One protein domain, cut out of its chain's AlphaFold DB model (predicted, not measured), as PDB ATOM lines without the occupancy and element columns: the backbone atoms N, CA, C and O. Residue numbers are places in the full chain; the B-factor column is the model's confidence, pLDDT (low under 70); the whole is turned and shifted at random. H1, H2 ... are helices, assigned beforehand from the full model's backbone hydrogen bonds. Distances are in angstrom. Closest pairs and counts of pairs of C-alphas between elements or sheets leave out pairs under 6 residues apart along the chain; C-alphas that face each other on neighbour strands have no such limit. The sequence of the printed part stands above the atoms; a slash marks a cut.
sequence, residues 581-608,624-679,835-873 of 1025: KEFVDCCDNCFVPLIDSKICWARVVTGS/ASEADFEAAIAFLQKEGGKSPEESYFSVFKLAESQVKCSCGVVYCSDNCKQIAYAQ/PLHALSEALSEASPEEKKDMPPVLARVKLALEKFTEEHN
ATOM      1  N   LYS A 581     -16.173   9.130 -78.741       86.19
ATOM      2  CA  LYS A 581     -16.004  10.594 -78.856       86.19
ATOM      3  C   LYS A 581     -15.641  11.269 -77.537       86.19
ATOM      4  O   LYS A 581     -15.069  12.355 -77.550       86.19
ATOM      5  N   GLU A 582     -15.943  10.643 -76.394       81.94
ATOM      6  CA  GLU A 582     -15.533  11.169 -75.084       81.94
ATOM      7  C   GLU A 582     -14.003  11.132 -74.900       81.94
ATOM      8  O   GLU A 582     -13.460  11.940 -74.145       81.94
ATOM      9  N   PHE A 583     -13.305  10.246 -75.624       81.81
ATOM     10  CA  PHE A 583     -11.853  10.063 -75.534       81.81
ATOM     11  C   PHE A 583     -11.099  10.703 -76.701       81.81
ATOM     12  O   PHE A 583     -10.056  11.330 -76.501       81.81
ATOM     13  N   VAL A 584     -11.619  10.565 -77.922       84.50
ATOM     14  CA  VAL A 584     -10.998  11.116 -79.128       84.50
ATOM     15  C   VAL A 584     -12.068  11.549 -80.120       84.50
ATOM     16  O   VAL A 584     -12.884  10.754 -80.556       84.50
ATOM     17  N   ASP A 585     -12.062  12.816 -80.527       87.62
ATOM     18  CA  ASP A 585     -12.896  13.276 -81.641       87.62
ATOM     19  C   ASP A 585     -12.205  12.972 -82.974       87.62
ATOM     20  O   ASP A 585     -10.987  13.131 -83.105       87.62
ATOM     21  N   CYS A 586     -12.971  12.615 -84.005       91.50
ATOM     22  CA  CYS A 586     -12.451  12.459 -85.362       91.50
ATOM     23  C   CYS A 586     -13.265  13.240 -86.401       91.50
ATOM     24  O   CYS A 586     -14.371  13.718 -86.152       91.50
ATOM     25  N   CYS A 587     -12.701  13.399 -87.596       92.44
ATOM     26  CA  CYS A 587     -13.414  14.002 -88.716       92.44
ATOM     27  C   CYS A 587     -14.602  13.121 -89.148       92.44
ATOM     28  O   CYS A 587     -14.379  12.009 -89.609       92.44
ATOM     29  N   ASP A 588     -15.836  13.634 -89.156       92.69
ATOM     30  CA  ASP A 588     -17.041  12.850 -89.530       92.69
ATOM     31  C   ASP A 588     -17.068  12.378 -91.006       92.69
ATOM     32  O   ASP A 588     -17.917  11.580 -91.397       92.69
ATOM     33  N   ASN A 589     -16.131  12.845 -91.843       92.25
ATOM     34  CA  ASN A 589     -15.980  12.377 -93.226       92.25
ATOM     35  C   ASN A 589     -14.863  11.342 -93.410       92.25
ATOM     36  O   ASN A 589     -15.072  10.310 -94.035       92.25
ATOM     37  N   CYS A 590     -13.645  11.663 -92.960       90.19
ATOM     38  CA  CYS A 590     -12.460  10.838 -93.212       90.19
ATOM     39  C   CYS A 590     -11.936  10.130 -91.965       90.19
ATOM     40  O   CYS A 590     -10.969   9.398 -92.077       90.19
ATOM     41  N   PHE A 591     -12.526  10.346 -90.792       91.38
ATOM     42  CA  PHE A 591     -12.163   9.688 -89.533       91.38
ATOM     43  C   PHE A 591     -10.730   9.934 -89.045       91.38
ATOM     44  O   PHE A 591     -10.300   9.334 -88.070       91.38
ATOM     45  N   VAL A 592     -10.004  10.880 -89.653       88.50
ATOM     46  CA  VAL A 592      -8.717  11.345 -89.122       88.50
ATOM     47  C   VAL A 592      -8.929  11.863 -87.690       88.50
ATOM     48  O   VAL A 592      -9.783  12.748 -87.514       88.50
ATOM     49  N   PRO A 593      -8.169  11.365 -86.694       86.88
ATOM     50  CA  PRO A 593      -8.241  11.844 -85.317       86.88
ATOM     51  C   PRO A 593      -7.952  13.351 -85.227       86.88
ATOM     52  O   PRO A 593      -6.963  13.852 -85.768       86.88
ATOM     53  N   LEU A 594      -8.812  14.098 -84.537       85.50
ATOM     54  CA  LEU A 594      -8.737  15.554 -84.382       85.50
ATOM     55  C   LEU A 594      -8.053  15.937 -83.064       85.50
ATOM     56  O   LEU A 594      -8.578  16.729 -82.283       85.50
ATOM     57  N   ILE A 595      -6.862  15.389 -82.829       79.38
ATOM     58  CA  ILE A 595      -6.084  15.633 -81.610       79.38
ATOM     59  C   ILE A 595      -5.149  16.843 -81.742       79.38
ATOM     60  O   ILE A 595      -4.617  17.127 -82.817       79.38
ATOM     61  N   ASP A 596      -4.883  17.526 -80.626       77.00
ATOM     62  CA  ASP A 596      -3.779  18.486 -80.546       77.00
ATOM     63  C   ASP A 596      -2.482  17.734 -80.224       77.00
ATOM     64  O   ASP A 596      -2.176  17.412 -79.072       77.00
ATOM     65  N   SER A 597      -1.700  17.456 -81.266       73.25
ATOM     66  CA  SER A 597      -0.458  16.695 -81.148       73.25
ATOM     67  C   SER A 597       0.569  17.348 -80.223       73.25
ATOM     68  O   SER A 597       1.372  16.633 -79.631       73.25
ATOM     69  N   LYS A 598       0.568  18.682 -80.081       74.50
ATOM     70  CA  LYS A 598       1.508  19.392 -79.200       74.50
ATOM     71  C   LYS A 598       1.112  19.215 -77.740       74.50
ATOM     72  O   LYS A 598       1.988  19.004 -76.905       74.50
ATOM     73  N   ILE A 599      -0.187  19.245 -77.436       76.19
ATOM     74  CA  ILE A 599      -0.696  18.957 -76.088       76.19
ATOM     75  C   ILE A 599      -0.416  17.498 -75.719       76.19
ATOM     76  O   ILE A 599       0.132  17.246 -74.646       76.19
ATOM     77  N   CYS A 600      -0.719  16.546 -76.606       77.00
ATOM     78  CA  CYS A 600      -0.433  15.132 -76.353       77.00
ATOM     79  C   CYS A 600       1.075  14.887 -76.175       77.00
ATOM     80  O   CYS A 600       1.482  14.239 -75.216       77.00
ATOM     81  N   TRP A 601       1.921  15.482 -77.025       81.00
ATOM     82  CA  TRP A 601       3.376  15.388 -76.884       81.00
ATOM     83  C   TRP A 601       3.896  16.011 -75.580       81.00
ATOM     84  O   TRP A 601       4.747  15.435 -74.904       81.00
ATOM     85  N   ALA A 602       3.358  17.161 -75.169       78.31
ATOM     86  CA  ALA A 602       3.704  17.773 -73.891       78.31
ATOM     87  C   ALA A 602       3.357  16.857 -72.704       78.31
ATOM     88  O   ALA A 602       4.122  16.811 -71.740       78.31
ATOM     89  N   ARG A 603       2.258  16.093 -72.775       76.69
ATOM     90  CA  ARG A 603       1.913  15.075 -71.764       76.69
ATOM     91  C   ARG A 603       2.939  13.942 -71.735       76.69
ATOM     92  O   ARG A 603       3.432  13.636 -70.657       76.69
ATOM     93  N   VAL A 604       3.359  13.425 -72.893       77.25
ATOM     94  CA  VAL A 604       4.422  12.398 -72.995       77.25
ATOM     95  C   VAL A 604       5.715  12.849 -72.312       77.25
ATOM     96  O   VAL A 604       6.314  12.115 -71.526       77.25
ATOM     97  N   VAL A 605       6.126  14.093 -72.567       77.19
ATOM     98  CA  VAL A 605       7.381  14.655 -72.042       77.19
ATOM     99  C   VAL A 605       7.280  15.068 -70.561       77.19
ATOM    100  O   VAL A 605       8.290  15.070 -69.861       77.19
ATOM    101  N   THR A 606       6.089  15.416 -70.056       67.38
ATOM    102  CA  THR A 606       5.885  15.808 -68.642       67.38
ATOM    103  C   THR A 606       5.539  14.639 -67.720       67.38
ATOM    104  O   THR A 606       6.023  14.617 -66.588       67.38
ATOM    105  N   GLY A 607       4.775  13.648 -68.185       58.31
ATOM    106  CA  GLY A 607       4.447  12.434 -67.425       58.31
ATOM    107  C   GLY A 607       5.685  11.600 -67.089       58.31
ATOM    108  O   GLY A 607       5.791  11.058 -65.997       58.31
ATOM    109  N   SER A 608       6.700  11.641 -67.951       52.66
ATOM    110  CA  SER A 608       7.972  10.935 -67.763       52.66
ATOM    111  C   SER A 608       8.959  11.602 -66.785       52.66
ATOM    112  O   SER A 608      10.139  11.228 -66.733       52.66
ATOM    113  N   ALA A 624      13.541  14.044 -75.103       74.00
ATOM    114  CA  ALA A 624      12.959  14.422 -76.389       74.00
ATOM    115  C   ALA A 624      12.249  15.784 -76.283       74.00
ATOM    116  O   ALA A 624      11.440  16.009 -75.385       74.00
ATOM    117  N   SER A 625      12.570  16.710 -77.186       81.69
ATOM    118  CA  SER A 625      11.968  18.048 -77.241       81.69
ATOM    119  C   SER A 625      10.814  18.127 -78.248       81.69
ATOM    120  O   SER A 625      10.656  17.261 -79.104       81.69
ATOM    121  N   GLU A 626      10.015  19.196 -78.199       79.81
ATOM    122  CA  GLU A 626       9.007  19.482 -79.238       79.81
ATOM    123  C   GLU A 626       9.644  19.604 -80.636       79.81
ATOM    124  O   GLU A 626       9.099  19.102 -81.614       79.81
ATOM    125  N   ALA A 627      10.845  20.184 -80.727       81.06
ATOM    126  CA  ALA A 627      11.588  20.267 -81.983       81.06
ATOM    127  C   ALA A 627      12.044  18.887 -82.489       81.06
ATOM    128  O   ALA A 627      12.127  18.680 -83.700       81.06
ATOM    129  N   ASP A 628      12.325  17.940 -81.584       82.50
ATOM    130  CA  ASP A 628      12.637  16.560 -81.961       82.50
ATOM    131  C   ASP A 628      11.401  15.840 -82.516       82.50
ATOM    132  O   ASP A 628      11.506  15.131 -83.514       82.50
ATOM    133  N   PHE A 629      10.230  16.074 -81.919       82.50
ATOM    134  CA  PHE A 629       8.945  15.549 -82.388       82.50
ATOM    135  C   PHE A 629       8.556  16.092 -83.769       82.50
ATOM    136  O   PHE A 629       8.262  15.315 -84.677       82.50
ATOM    137  N   GLU A 630       8.638  17.410 -83.977       81.75
ATOM    138  CA  GLU A 630       8.377  18.025 -85.287       81.75
ATOM    139  C   GLU A 630       9.361  17.523 -86.357       81.75
ATOM    140  O   GLU A 630       8.970  17.243 -87.492       81.75
ATOM    141  N   ALA A 631      10.635  17.352 -85.995       79.44
ATOM    142  CA  ALA A 631      11.641  16.792 -86.891       79.44
ATOM    143  C   ALA A 631      11.401  15.304 -87.195       79.44
ATOM    144  O   ALA A 631      11.694  14.871 -88.311       79.44
ATOM    145  N   ALA A 632      10.847  14.535 -86.251       77.62
ATOM    146  CA  ALA A 632      10.474  13.143 -86.473       77.62
ATOM    147  C   ALA A 632       9.318  13.004 -87.469       77.62
ATOM    148  O   ALA A 632       9.419  12.240 -88.428       77.62
ATOM    149  N   ILE A 633       8.276  13.822 -87.303       74.50
ATOM    150  CA  ILE A 633       7.151  13.900 -88.242       74.50
ATOM    151  C   ILE A 633       7.650  14.297 -89.637       74.50
ATOM    152  O   ILE A 633       7.354  13.619 -90.621       74.50
ATOM    153  N   ALA A 634       8.455  15.360 -89.734       74.81
ATOM    154  CA  ALA A 634       8.980  15.838 -91.013       74.81
ATOM    155  C   ALA A 634       9.904  14.817 -91.700       74.81
ATOM    156  O   ALA A 634       9.965  14.768 -92.930       74.81
ATOM    157  N   PHE A 635      10.635  14.010 -90.927       73.62
ATOM    158  CA  PHE A 635      11.471  12.936 -91.458       73.62
ATOM    159  C   PHE A 635      10.626  11.815 -92.063       73.62
ATOM    160  O   PHE A 635      10.849  11.464 -93.220       73.62
ATOM    161  N   LEU A 636       9.625  11.307 -91.337       67.06
ATOM    162  CA  LEU A 636       8.741  10.244 -91.830       67.06
ATOM    163  C   LEU A 636       7.947  10.691 -93.067       67.06
ATOM    164  O   LEU A 636       7.861   9.955 -94.047       67.06
ATOM    165  N   GLN A 637       7.483  11.945 -93.090       65.62
ATOM    166  CA  GLN A 637       6.839  12.548 -94.265       65.62
ATOM    167  C   GLN A 637       7.767  12.643 -95.492       65.62
ATOM    168  O   GLN A 637       7.288  12.686 -96.626       65.62
ATOM    169  N   LYS A 638       9.091  12.702 -95.289       63.72
ATOM    170  CA  LYS A 638      10.097  12.871 -96.347       63.72
ATOM    171  C   LYS A 638      10.699  11.548 -96.836       63.72
ATOM    172  O   LYS A 638      10.957  11.425 -98.031       63.72
ATOM    173  N   GLU A 639      10.927  10.582 -95.944       57.12
ATOM    174  CA  GLU A 639      11.438   9.239 -96.277       57.12
ATOM    175  C   GLU A 639      10.382   8.342 -96.944       57.12
ATOM    176  O   GLU A 639      10.734   7.344 -97.570       57.12
ATOM    177  N   GLY A 640       9.100   8.729 -96.938       50.69
ATOM    178  CA  GLY A 640       8.029   8.063 -97.694       50.69
ATOM    179  C   GLY A 640       8.132   8.150 -99.231       50.69
ATOM    180  O   GLY A 640       7.131   8.083 -99.938       50.69
ATOM    181  N   GLY A 641       9.341   8.309 -99.776       43.12
ATOM    182  CA  GLY A 641       9.680   8.592-101.174       43.12
ATOM    183  C   GLY A 641       9.522   7.444-102.184       43.12
ATOM    184  O   GLY A 641      10.351   7.319-103.087       43.12
ATOM    185  N   LYS A 642       8.455   6.648-102.101       41.84
ATOM    186  CA  LYS A 642       7.927   5.840-103.217       41.84
ATOM    187  C   LYS A 642       6.425   6.053-103.226       41.84
ATOM    188  O   LYS A 642       5.802   5.486-102.353       41.84
ATOM    189  N   SER A 643       5.960   6.933-104.122       46.28
ATOM    190  CA  SER A 643       4.609   7.516-104.268       46.28
ATOM    191  C   SER A 643       3.817   7.788-102.956       46.28
ATOM    192  O   SER A 643       3.840   7.014-102.014       46.28
ATOM    193  N   PRO A 644       3.049   8.885-102.837       41.44
ATOM    194  CA  PRO A 644       2.268   9.157-101.613       41.44
ATOM    195  C   PRO A 644       1.317   8.018-101.179       41.44
ATOM    196  O   PRO A 644       0.859   8.004-100.039       41.44
ATOM    197  N   GLU A 645       1.021   7.093-102.094       44.81
ATOM    198  CA  GLU A 645       0.098   5.967-101.952       44.81
ATOM    199  C   GLU A 645       0.804   4.638-101.599       44.81
ATOM    200  O   GLU A 645       0.169   3.765-101.019       44.81
ATOM    201  N   GLU A 646       2.105   4.478-101.883       39.69
ATOM    202  CA  GLU A 646       2.856   3.218-101.676       39.69
ATOM    203  C   GLU A 646       3.766   3.241-100.434       39.69
ATOM    204  O   GLU A 646       4.467   2.267-100.142       39.69
ATOM    205  N   SER A 647       3.793   4.346 -99.686       44.25
ATOM    206  CA  SER A 647       4.608   4.432 -98.479       44.25
ATOM    207  C   SER A 647       3.899   3.817 -97.273       44.25
ATOM    208  O   SER A 647       2.929   4.376 -96.754       44.25
ATOM    209  N   TYR A 648       4.477   2.729 -96.756       43.72
ATOM    210  CA  TYR A 648       4.163   2.174 -95.432       43.72
ATOM    211  C   TYR A 648       4.302   3.235 -94.319       43.72
ATOM    212  O   TYR A 648       3.684   3.116 -93.279       43.72
ATOM    213  N   PHE A 649       5.036   4.333 -94.557       46.78
ATOM    214  CA  PHE A 649       5.206   5.462 -93.633       46.78
ATOM    215  C   PHE A 649       4.107   6.539 -93.731       46.78
ATOM    216  O   PHE A 649       4.230   7.599 -93.120       46.78
ATOM    217  N   SER A 650       3.016   6.296 -94.469       51.56
ATOM    218  CA  SER A 650       1.865   7.215 -94.535       51.56
ATOM    219  C   SER A 650       0.913   7.136 -93.325       51.56
ATOM    220  O   SER A 650      -0.121   7.803 -93.336       51.56
ATOM    221  N   VAL A 651       1.292   6.393 -92.275       50.75
ATOM    222  CA  VAL A 651       0.508   6.040 -91.064       50.75
ATOM    223  C   VAL A 651       0.102   7.237 -90.189       50.75
ATOM    224  O   VAL A 651      -0.639   7.111 -89.223       50.75
ATOM    225  N   PHE A 652       0.607   8.434 -90.489       55.56
ATOM    226  CA  PHE A 652       0.444   9.594 -89.622       55.56
ATOM    227  C   PHE A 652      -0.122  10.788 -90.387       55.56
ATOM    228  O   PHE A 652       0.564  11.428 -91.192       55.56
ATOM    229  N   LYS A 653      -1.383  11.126 -90.102       62.72
ATOM    230  CA  LYS A 653      -2.047  12.329 -90.608       62.72
ATOM    231  C   LYS A 653      -2.601  13.134 -89.443       62.72
ATOM    232  O   LYS A 653      -3.497  12.684 -88.741       62.72
ATOM    233  N   LEU A 654      -2.077  14.343 -89.259       65.62
ATOM    234  CA  LEU A 654      -2.627  15.303 -88.307       65.62
ATOM    235  C   LEU A 654      -3.647  16.195 -88.998       65.62
ATOM    236  O   LEU A 654      -3.467  16.597 -90.150       65.62
ATOM    237  N   ALA A 655      -4.707  16.541 -88.276       68.38
ATOM    238  CA  ALA A 655      -5.601  17.595 -88.711       68.38
ATOM    239  C   ALA A 655      -4.860  18.940 -88.682       68.38
ATOM    240  O   ALA A 655      -4.451  19.414 -87.627       68.38
ATOM    241  N   GLU A 656      -4.694  19.569 -89.845       63.62
ATOM    242  CA  GLU A 656      -4.061  20.892 -89.946       63.62
ATOM    243  C   GLU A 656      -4.950  22.001 -89.353       63.62
ATOM    244  O   GLU A 656      -4.460  23.044 -88.921       63.62
ATOM    245  N   SER A 657      -6.270  21.783 -89.345       68.25
ATOM    246  CA  SER A 657      -7.277  22.710 -88.825       68.25
ATOM    247  C   SER A 657      -8.553  21.963 -88.421       68.25
ATOM    248  O   SER A 657      -8.828  20.882 -88.940       68.25
ATOM    249  N   GLN A 658      -9.349  22.539 -87.519       82.06
ATOM    250  CA  GLN A 658     -10.682  22.033 -87.185       82.06
ATOM    251  C   GLN A 658     -11.751  22.995 -87.707       82.06
ATOM    252  O   GLN A 658     -11.733  24.188 -87.404       82.06
ATOM    253  N   VAL A 659     -12.708  22.462 -88.464       89.94
ATOM    254  CA  VAL A 659     -13.901  23.180 -88.922       89.94
ATOM    255  C   VAL A 659     -15.121  22.545 -88.271       89.94
ATOM    256  O   VAL A 659     -15.284  21.328 -88.321       89.94
ATOM    257  N   LYS A 660     -16.002  23.360 -87.685       92.19
ATOM    258  CA  LYS A 660     -17.246  22.889 -87.060       92.19
ATOM    259  C   LYS A 660     -18.474  23.212 -87.910       92.19
ATOM    260  O   LYS A 660     -18.527  24.223 -88.624       92.19
ATOM    261  N   CYS A 661     -19.469  22.337 -87.866       93.94
ATOM    262  CA  CYS A 661     -20.840  22.653 -88.257       93.94
ATOM    263  C   CYS A 661     -21.588  23.294 -87.075       93.94
ATOM    264  O   CYS A 661     -21.169  23.156 -85.931       93.94
ATOM    265  N   SER A 662     -22.705  23.980 -87.334       90.62
ATOM    266  CA  SER A 662     -23.535  24.572 -86.273       90.62
ATOM    267  C   SER A 662     -24.217  23.534 -85.375       90.62
ATOM    268  O   SER A 662     -24.707  23.881 -84.308       90.62
ATOM    269  N   CYS A 663     -24.251  22.266 -85.795       93.38
ATOM    270  CA  CYS A 663     -24.720  21.140 -84.990       93.38
ATOM    271  C   CYS A 663     -23.649  20.516 -84.081       93.38
ATOM    272  O   CYS A 663     -23.920  19.500 -83.450       93.38
ATOM    273  N   GLY A 664     -22.429  21.063 -84.059       90.81
ATOM    274  CA  GLY A 664     -21.319  20.566 -83.240       90.81
ATOM    275  C   GLY A 664     -20.417  19.537 -83.925       90.81
ATOM    276  O   GLY A 664     -19.304  19.316 -83.461       90.81
ATOM    277  N   VAL A 665     -20.831  18.959 -85.062       92.38
ATOM    278  CA  VAL A 665     -20.002  17.994 -85.810       92.38
ATOM    279  C   VAL A 665     -18.716  18.649 -86.325       92.38
ATOM    280  O   VAL A 665     -18.733  19.766 -86.859       92.38
ATOM    281  N   VAL A 666     -17.603  17.932 -86.168       92.50
ATOM    282  CA  VAL A 666     -16.233  18.388 -86.421       92.50
ATOM    283  C   VAL A 666     -15.634  17.756 -87.684       92.50
ATOM    284  O   VAL A 666     -15.871  16.593 -88.011       92.50
ATOM    285  N   TYR A 667     -14.821  18.535 -88.402       93.50
ATOM    286  CA  TYR A 667     -14.140  18.130 -89.633       93.50
ATOM    287  C   TYR A 667     -12.688  18.607 -89.641       93.50
ATOM    288  O   TYR A 667     -12.386  19.698 -89.158       93.50
ATOM    289  N   CYS A 668     -11.794  17.847 -90.279       90.31
ATOM    290  CA  CYS A 668     -10.380  18.227 -90.421       90.31
ATOM    291  C   CYS A 668     -10.131  19.339 -91.465       90.31
ATOM    292  O   CYS A 668      -9.005  19.800 -91.634       90.31
ATOM    293  N   SER A 669     -11.147  19.694 -92.263       90.62
ATOM    294  CA  SER A 669     -11.071  20.724 -93.310       90.62
ATOM    295  C   SER A 669     -12.464  21.110 -93.819       90.62
ATOM    296  O   SER A 669     -13.404  20.314 -93.731       90.62
ATOM    297  N   ASP A 670     -12.577  22.286 -94.448       92.00
ATOM    298  CA  ASP A 670     -13.793  22.697 -95.170       92.00
ATOM    299  C   ASP A 670     -14.158  21.718 -96.295       92.00
ATOM    300  O   ASP A 670     -15.335  21.461 -96.534       92.00
ATOM    301  N   ASN A 671     -13.161  21.115 -96.947       92.88
ATOM    302  CA  ASN A 671     -13.389  20.112 -97.985       92.88
ATOM    303  C   ASN A 671     -14.085  18.863 -97.421       92.88
ATOM    304  O   ASN A 671     -15.081  18.407 -97.973       92.88
ATOM    305  N   CYS A 672     -13.618  18.335 -96.284       92.75
ATOM    306  CA  CYS A 672     -14.282  17.204 -95.625       92.75
ATOM    307  C   CYS A 672     -15.705  17.551 -95.176       92.75
ATOM    308  O   CYS A 672     -16.606  16.732 -95.344       92.75
ATOM    309  N   LYS A 673     -15.922  18.773 -94.674       95.00
ATOM    310  CA  LYS A 673     -17.259  19.268 -94.332       95.00
ATOM    311  C   LYS A 673     -18.187  19.296 -95.549       95.00
ATOM    312  O   LYS A 673     -19.314  18.820 -95.459       95.00
ATOM    313  N   GLN A 674     -17.723  19.812 -96.688       95.00
ATOM    314  CA  GLN A 674     -18.504  19.868 -97.930       95.00
ATOM    315  C   GLN A 674     -18.812  18.476 -98.493       95.00
ATOM    316  O   GLN A 674     -19.940  18.230 -98.919       95.00
ATOM    317  N   ILE A 675     -17.847  17.553 -98.457       94.12
ATOM    318  CA  ILE A 675     -18.058  16.166 -98.896       94.12
ATOM    319  C   ILE A 675     -19.095  15.479 -97.999       94.12
ATOM    320  O   ILE A 675     -20.050  14.902 -98.517       94.12
ATOM    321  N   ALA A 676     -18.969  15.588 -96.673       95.12
ATOM    322  CA  ALA A 676     -19.950  15.025 -95.748       95.12
ATOM    323  C   ALA A 676     -21.346  15.615 -95.977       95.12
ATOM    324  O   ALA A 676     -22.324  14.869 -96.055       95.12
ATOM    325  N   TYR A 677     -21.431  16.937 -96.146       95.94
ATOM    326  CA  TYR A 677     -22.666  17.648 -96.464       95.94
ATOM    327  C   TYR A 677     -23.345  17.086 -97.715       95.94
ATOM    328  O   TYR A 677     -24.495  16.665 -97.629       95.94
ATOM    329  N   ALA A 678     -22.610  16.965 -98.823       94.38
ATOM    330  CA  ALA A 678     -23.127  16.436-100.083       94.38
ATOM    331  C   ALA A 678     -23.496  14.942-100.034       94.38
ATOM    332  O   ALA A 678     -24.291  14.486-100.849       94.38
ATOM    333  N   GLN A 679     -22.913  14.166 -99.114       93.00
ATOM    334  CA  GLN A 679     -23.139  12.719 -99.047       93.00
ATOM    335  C   GLN A 679     -24.218  12.287 -98.059       93.00
ATOM    336  O   GLN A 679     -24.813  11.238 -98.266       93.00
ATOM    337  N   PRO A 835      -2.574   8.631 -83.170       78.06
ATOM    338  CA  PRO A 835      -1.434   9.043 -83.992       78.06
ATOM    339  C   PRO A 835      -0.058   8.849 -83.331       78.06
ATOM    340  O   PRO A 835       0.920   8.556 -84.009       78.06
ATOM    341  N   LEU A 836       0.047   8.993 -82.003       78.19
ATOM    342  CA  LEU A 836       1.306   8.743 -81.281       78.19
ATOM    343  C   LEU A 836       1.641   7.249 -81.126       78.19
ATOM    344  O   LEU A 836       2.823   6.913 -81.067       78.19
ATOM    345  N   HIS A 837       0.634   6.372 -81.113       77.94
ATOM    346  CA  HIS A 837       0.823   4.921 -81.145       77.94
ATOM    347  C   HIS A 837       1.358   4.495 -82.516       77.94
ATOM    348  O   HIS A 837       2.455   3.948 -82.603       77.94
ATOM    349  N   ALA A 838       0.676   4.916 -83.586       74.81
ATOM    350  CA  ALA A 838       1.111   4.715 -84.968       74.81
ATOM    351  C   ALA A 838       2.532   5.256 -85.230       74.81
ATOM    352  O   ALA A 838       3.340   4.628 -85.912       74.81
ATOM    353  N   LEU A 839       2.877   6.416 -84.649       76.12
ATOM    354  CA  LEU A 839       4.232   6.968 -84.714       76.12
ATOM    355  C   LEU A 839       5.263   6.063 -84.020       76.12
ATOM    356  O   LEU A 839       6.360   5.878 -84.545       76.12
ATOM    357  N   SER A 840       4.932   5.507 -82.854       76.38
ATOM    358  CA  SER A 840       5.807   4.593 -82.110       76.38
ATOM    359  C   SER A 840       6.070   3.294 -82.881       76.38
ATOM    360  O   SER A 840       7.221   2.859 -82.998       76.38
ATOM    361  N   GLU A 841       5.023   2.708 -83.466       72.12
ATOM    362  CA  GLU A 841       5.123   1.504 -84.296       72.12
ATOM    363  C   GLU A 841       5.945   1.760 -85.559       72.12
ATOM    364  O   GLU A 841       6.918   1.048 -85.810       72.12
ATOM    365  N   ALA A 842       5.668   2.848 -86.285       69.25
ATOM    366  CA  ALA A 842       6.425   3.219 -87.481       69.25
ATOM    367  C   ALA A 842       7.922   3.440 -87.186       69.25
ATOM    368  O   ALA A 842       8.791   3.034 -87.963       69.25
ATOM    369  N   LEU A 843       8.255   4.056 -86.045       72.38
ATOM    370  CA  LEU A 843       9.644   4.210 -85.590       72.38
ATOM    371  C   LEU A 843      10.284   2.872 -85.177       72.38
ATOM    372  O   LEU A 843      11.512   2.733 -85.215       72.38
ATOM    373  N   SER A 844       9.475   1.892 -84.776       71.00
ATOM    374  CA  SER A 844       9.919   0.553 -84.386       71.00
ATOM    375  C   SER A 844      10.149  -0.371 -85.575       71.00
ATOM    376  O   SER A 844      11.171  -1.056 -85.612       71.00
ATOM    377  N   GLU A 845       9.293  -0.318 -86.587       62.69
ATOM    378  CA  GLU A 845       9.445  -1.059 -87.841       62.69
ATOM    379  C   GLU A 845      10.519  -0.480 -88.766       62.69
ATOM    380  O   GLU A 845      11.202  -1.223 -89.466       62.69
ATOM    381  N   ALA A 846      10.776   0.832 -88.703       59.53
ATOM    382  CA  ALA A 846      11.957   1.436 -89.329       59.53
ATOM    383  C   ALA A 846      13.292   0.919 -88.730       59.53
ATOM    384  O   ALA A 846      14.378   1.331 -89.142       59.53
ATOM    385  N   SER A 847      13.220   0.036 -87.728       54.03
ATOM    386  CA  SER A 847      14.317  -0.509 -86.935       54.03
ATOM    387  C   SER A 847      14.268  -2.052 -86.907       54.03
ATOM    388  O   SER A 847      14.150  -2.654 -85.836       54.03
ATOM    389  N   PRO A 848      14.400  -2.743 -88.049       48.66
ATOM    390  CA  PRO A 848      15.410  -3.809 -88.076       48.66
ATOM    391  C   PRO A 848      16.024  -4.066 -89.466       48.66
ATOM    392  O   PRO A 848      15.384  -4.623 -90.345       48.66
ATOM    393  N   GLU A 849      17.302  -3.686 -89.613       44.12
ATOM    394  CA  GLU A 849      18.424  -4.396 -90.286       44.12
ATOM    395  C   GLU A 849      19.526  -3.425 -90.761       44.12
ATOM    396  O   GLU A 849      20.693  -3.809 -90.857       44.12
ATOM    397  N   GLU A 850      19.241  -2.126 -90.879       43.72
ATOM    398  CA  GLU A 850      20.231  -1.113 -91.273       43.72
ATOM    399  C   GLU A 850      20.613  -0.185 -90.106       43.72
ATOM    400  O   GLU A 850      20.313   1.006 -90.064       43.72
ATOM    401  N   LYS A 851      21.341  -0.733 -89.122       50.50
ATOM    402  CA  LYS A 851      22.028   0.052 -88.074       50.50
ATOM    403  C   LYS A 851      23.126   0.950 -88.668       50.50
ATOM    404  O   LYS A 851      24.315   0.656 -88.494       50.50
ATOM    405  N   LYS A 852      22.766   2.062 -89.319       48.38
ATOM    406  CA  LYS A 852      23.722   3.161 -89.535       48.38
ATOM    407  C   LYS A 852      23.176   4.578 -89.691       48.38
ATOM    408  O   LYS A 852      23.945   5.480 -89.383       48.38
ATOM    409  N   ASP A 853      21.909   4.787 -90.048       53.81
ATOM    410  CA  ASP A 853      21.442   6.131 -90.433       53.81
ATOM    411  C   ASP A 853      20.077   6.539 -89.843       53.81
ATOM    412  O   ASP A 853      19.379   7.338 -90.450       53.81
ATOM    413  N   MET A 854      19.675   6.063 -88.655       58.66
ATOM    414  CA  MET A 854      18.536   6.679 -87.947       58.66
ATOM    415  C   MET A 854      19.014   7.987 -87.289       58.66
ATOM    416  O   MET A 854      19.859   7.914 -86.386       58.66
ATOM    417  N   PRO A 855      18.531   9.183 -87.696       67.94
ATOM    418  CA  PRO A 855      18.844  10.425 -87.004       67.94
ATOM    419  C   PRO A 855      18.704  10.284 -85.479       67.94
ATOM    420  O   PRO A 855      17.669   9.803 -85.012       67.94
ATOM    421  N   PRO A 856      19.673  10.765 -84.674       71.69
ATOM    422  CA  PRO A 856      19.597  10.720 -83.208       71.69
ATOM    423  C   PRO A 856      18.309  11.327 -82.629       71.69
ATOM    424  O   PRO A 856      17.903  10.988 -81.525       71.69
ATOM    425  N   VAL A 857      17.675  12.225 -83.386       74.94
ATOM    426  CA  VAL A 857      16.374  12.840 -83.098       74.94
ATOM    427  C   VAL A 857      15.246  11.803 -83.006       74.94
ATOM    428  O   VAL A 857      14.472  11.829 -82.057       74.94
ATOM    429  N   LEU A 858      15.186  10.853 -83.941       75.94
ATOM    430  CA  LEU A 858      14.127   9.840 -84.018       75.94
ATOM    431  C   LEU A 858      14.239   8.821 -82.889       75.94
ATOM    432  O   LEU A 858      13.239   8.452 -82.283       75.94
ATOM    433  N   ALA A 859      15.471   8.429 -82.552       75.69
ATOM    434  CA  ALA A 859      15.738   7.546 -81.423       75.69
ATOM    435  C   ALA A 859      15.294   8.168 -80.087       75.69
ATOM    436  O   ALA A 859      14.780   7.455 -79.233       75.69
ATOM    437  N   ARG A 860      15.441   9.493 -79.916       80.69
ATOM    438  CA  ARG A 860      14.941  10.202 -78.725       80.69
ATOM    439  C   ARG A 860      13.417  10.198 -78.651       80.69
ATOM    440  O   ARG A 860      12.876   9.932 -77.586       80.69
ATOM    441  N   VAL A 861      12.740  10.487 -79.765       81.31
ATOM    442  CA  VAL A 861      11.267  10.494 -79.828       81.31
ATOM    443  C   VAL A 861      10.705   9.101 -79.552       81.31
ATOM    444  O   VAL A 861       9.806   8.974 -78.727       81.31
ATOM    445  N   LYS A 862      11.289   8.064 -80.165       80.88
ATOM    446  CA  LYS A 862      10.934   6.663 -79.915       80.88
ATOM    447  C   LYS A 862      11.065   6.304 -78.432       80.88
ATOM    448  O   LYS A 862      10.097   5.856 -77.834       80.88
ATOM    449  N   LEU A 863      12.223   6.580 -77.828       80.19
ATOM    450  CA  LEU A 863      12.475   6.265 -76.419       80.19
ATOM    451  C   LEU A 863      11.498   6.988 -75.475       80.19
ATOM    452  O   LEU A 863      11.095   6.429 -74.464       80.19
ATOM    453  N   ALA A 864      11.119   8.231 -75.789       82.06
ATOM    454  CA  ALA A 864      10.152   8.983 -74.990       82.06
ATOM    455  C   ALA A 864       8.737   8.383 -75.061       82.06
ATOM    456  O   ALA A 864       8.057   8.337 -74.039       82.06
ATOM    457  N   LEU A 865       8.315   7.905 -76.237       79.38
ATOM    458  CA  LEU A 865       7.042   7.199 -76.413       79.38
ATOM    459  C   LEU A 865       7.055   5.839 -75.706       79.38
ATOM    460  O   LEU A 865       6.142   5.562 -74.939       79.38
ATOM    461  N   GLU A 866       8.105   5.033 -75.897       79.12
ATOM    462  CA  GLU A 866       8.272   3.730 -75.229       79.12
ATOM    463  C   GLU A 866       8.248   3.882 -73.704       79.12
ATOM    464  O   GLU A 866       7.485   3.197 -73.029       79.12
ATOM    465  N   LYS A 867       9.012   4.842 -73.166       78.19
ATOM    466  CA  LYS A 867       9.062   5.122 -71.728       78.19
ATOM    467  C   LYS A 867       7.696   5.536 -71.174       78.19
ATOM    468  O   LYS A 867       7.304   5.061 -70.115       78.19
ATOM    469  N   PHE A 868       6.975   6.408 -71.878       77.06
ATOM    470  CA  PHE A 868       5.638   6.828 -71.462       77.06
ATOM    471  C   PHE A 868       4.673   5.636 -71.419       77.06
ATOM    472  O   PHE A 868       3.973   5.463 -70.423       77.06
ATOM    473  N   THR A 869       4.695   4.780 -72.444       72.25
ATOM    474  CA  THR A 869       3.887   3.555 -72.493       72.25
ATOM    475  C   THR A 869       4.263   2.572 -71.378       72.25
ATOM    476  O   THR A 869       3.376   2.006 -70.753       72.25
ATOM    477  N   GLU A 870       5.553   2.384 -71.074       70.50
ATOM    478  CA  GLU A 870       6.023   1.520 -69.976       70.50
ATOM    479  C   GLU A 870       5.602   2.041 -68.590       70.50
ATOM    480  O   GLU A 870       5.092   1.275 -67.771       70.50
ATOM    481  N   GLU A 871       5.768   3.342 -68.325       66.81
ATOM    482  CA  GLU A 871       5.412   3.971 -67.043       66.81
ATOM    483  C   GLU A 871       3.902   3.938 -66.772       66.81
ATOM    484  O   GLU A 871       3.491   3.808 -65.619       66.81
ATOM    485  N   HIS A 872       3.085   4.002 -67.826       61.19
ATOM    486  CA  HIS A 872       1.628   3.937 -67.718       61.19
ATOM    487  C   HIS A 872       1.094   2.495 -67.822       61.19
ATOM    488  O   HIS A 872      -0.005   2.238 -67.352       61.19
ATOM    489  N   ASN A 873       1.878   1.512 -68.298       52.09
ATOM    490  CA  ASN A 873       1.521   0.082 -68.236       52.09
ATOM    491  C   ASN A 873       1.774  -0.560 -66.853       52.09
ATOM    492  O   ASN A 873       1.106  -1.530 -66.491       52.09
TER     493      ASN A 873
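Overview. This is residues 581 to 608, 624 to 679 and 835 to 873 of the 1025 residues of the protein "SET domain-containing protein" of Peronospora effusa (UniProt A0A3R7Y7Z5). Look for two lobes: in one, H1, H2 and H4 gather round H5, each steeply tilted to it; the smaller holds H3 with residues 581 to 592 and 658 to 668. Residues 848 to 853 stick out. You have 123 residues with five named helices, H1 to H5 in order, and no named strand: all helix, only just compact, close to loose, radius of gyration of the C-alphas 16.4 A, spans 50 by 37 by 24 A.

Arrangement. Start at H1, residues 597 to 607; it touches H2, residues 626 to 639, through 626 to 629 alone, closest C-alphas Trp 601 and Glu 626, 7.3 A. With residues 858 to 866 alone, H5, residues 856 to 873, touches H4, residues 835 to 845, closest C-alphas Ser 840 and Lys 862, 5.9 A. H3, residues 670 to 679, is apart from H1, H2, H4 and H5. In these five helices every O i to N i+4 pair is within hydrogen-bond range.

Along the chain. Find C-alpha 597 at (-0.458, 16.695, -81.148), where H1 begins; H5 runs 25.8 A to C-alpha 873 at (1.521, 0.082, -68.236).

Size, cuts and confidence. Cuts leave C-alpha gaps of 10.6 A, 608 to 624, and 26.7 A, 679 to 835. The link H2 to H3 is long. Low confidence includes residues 636 to 657.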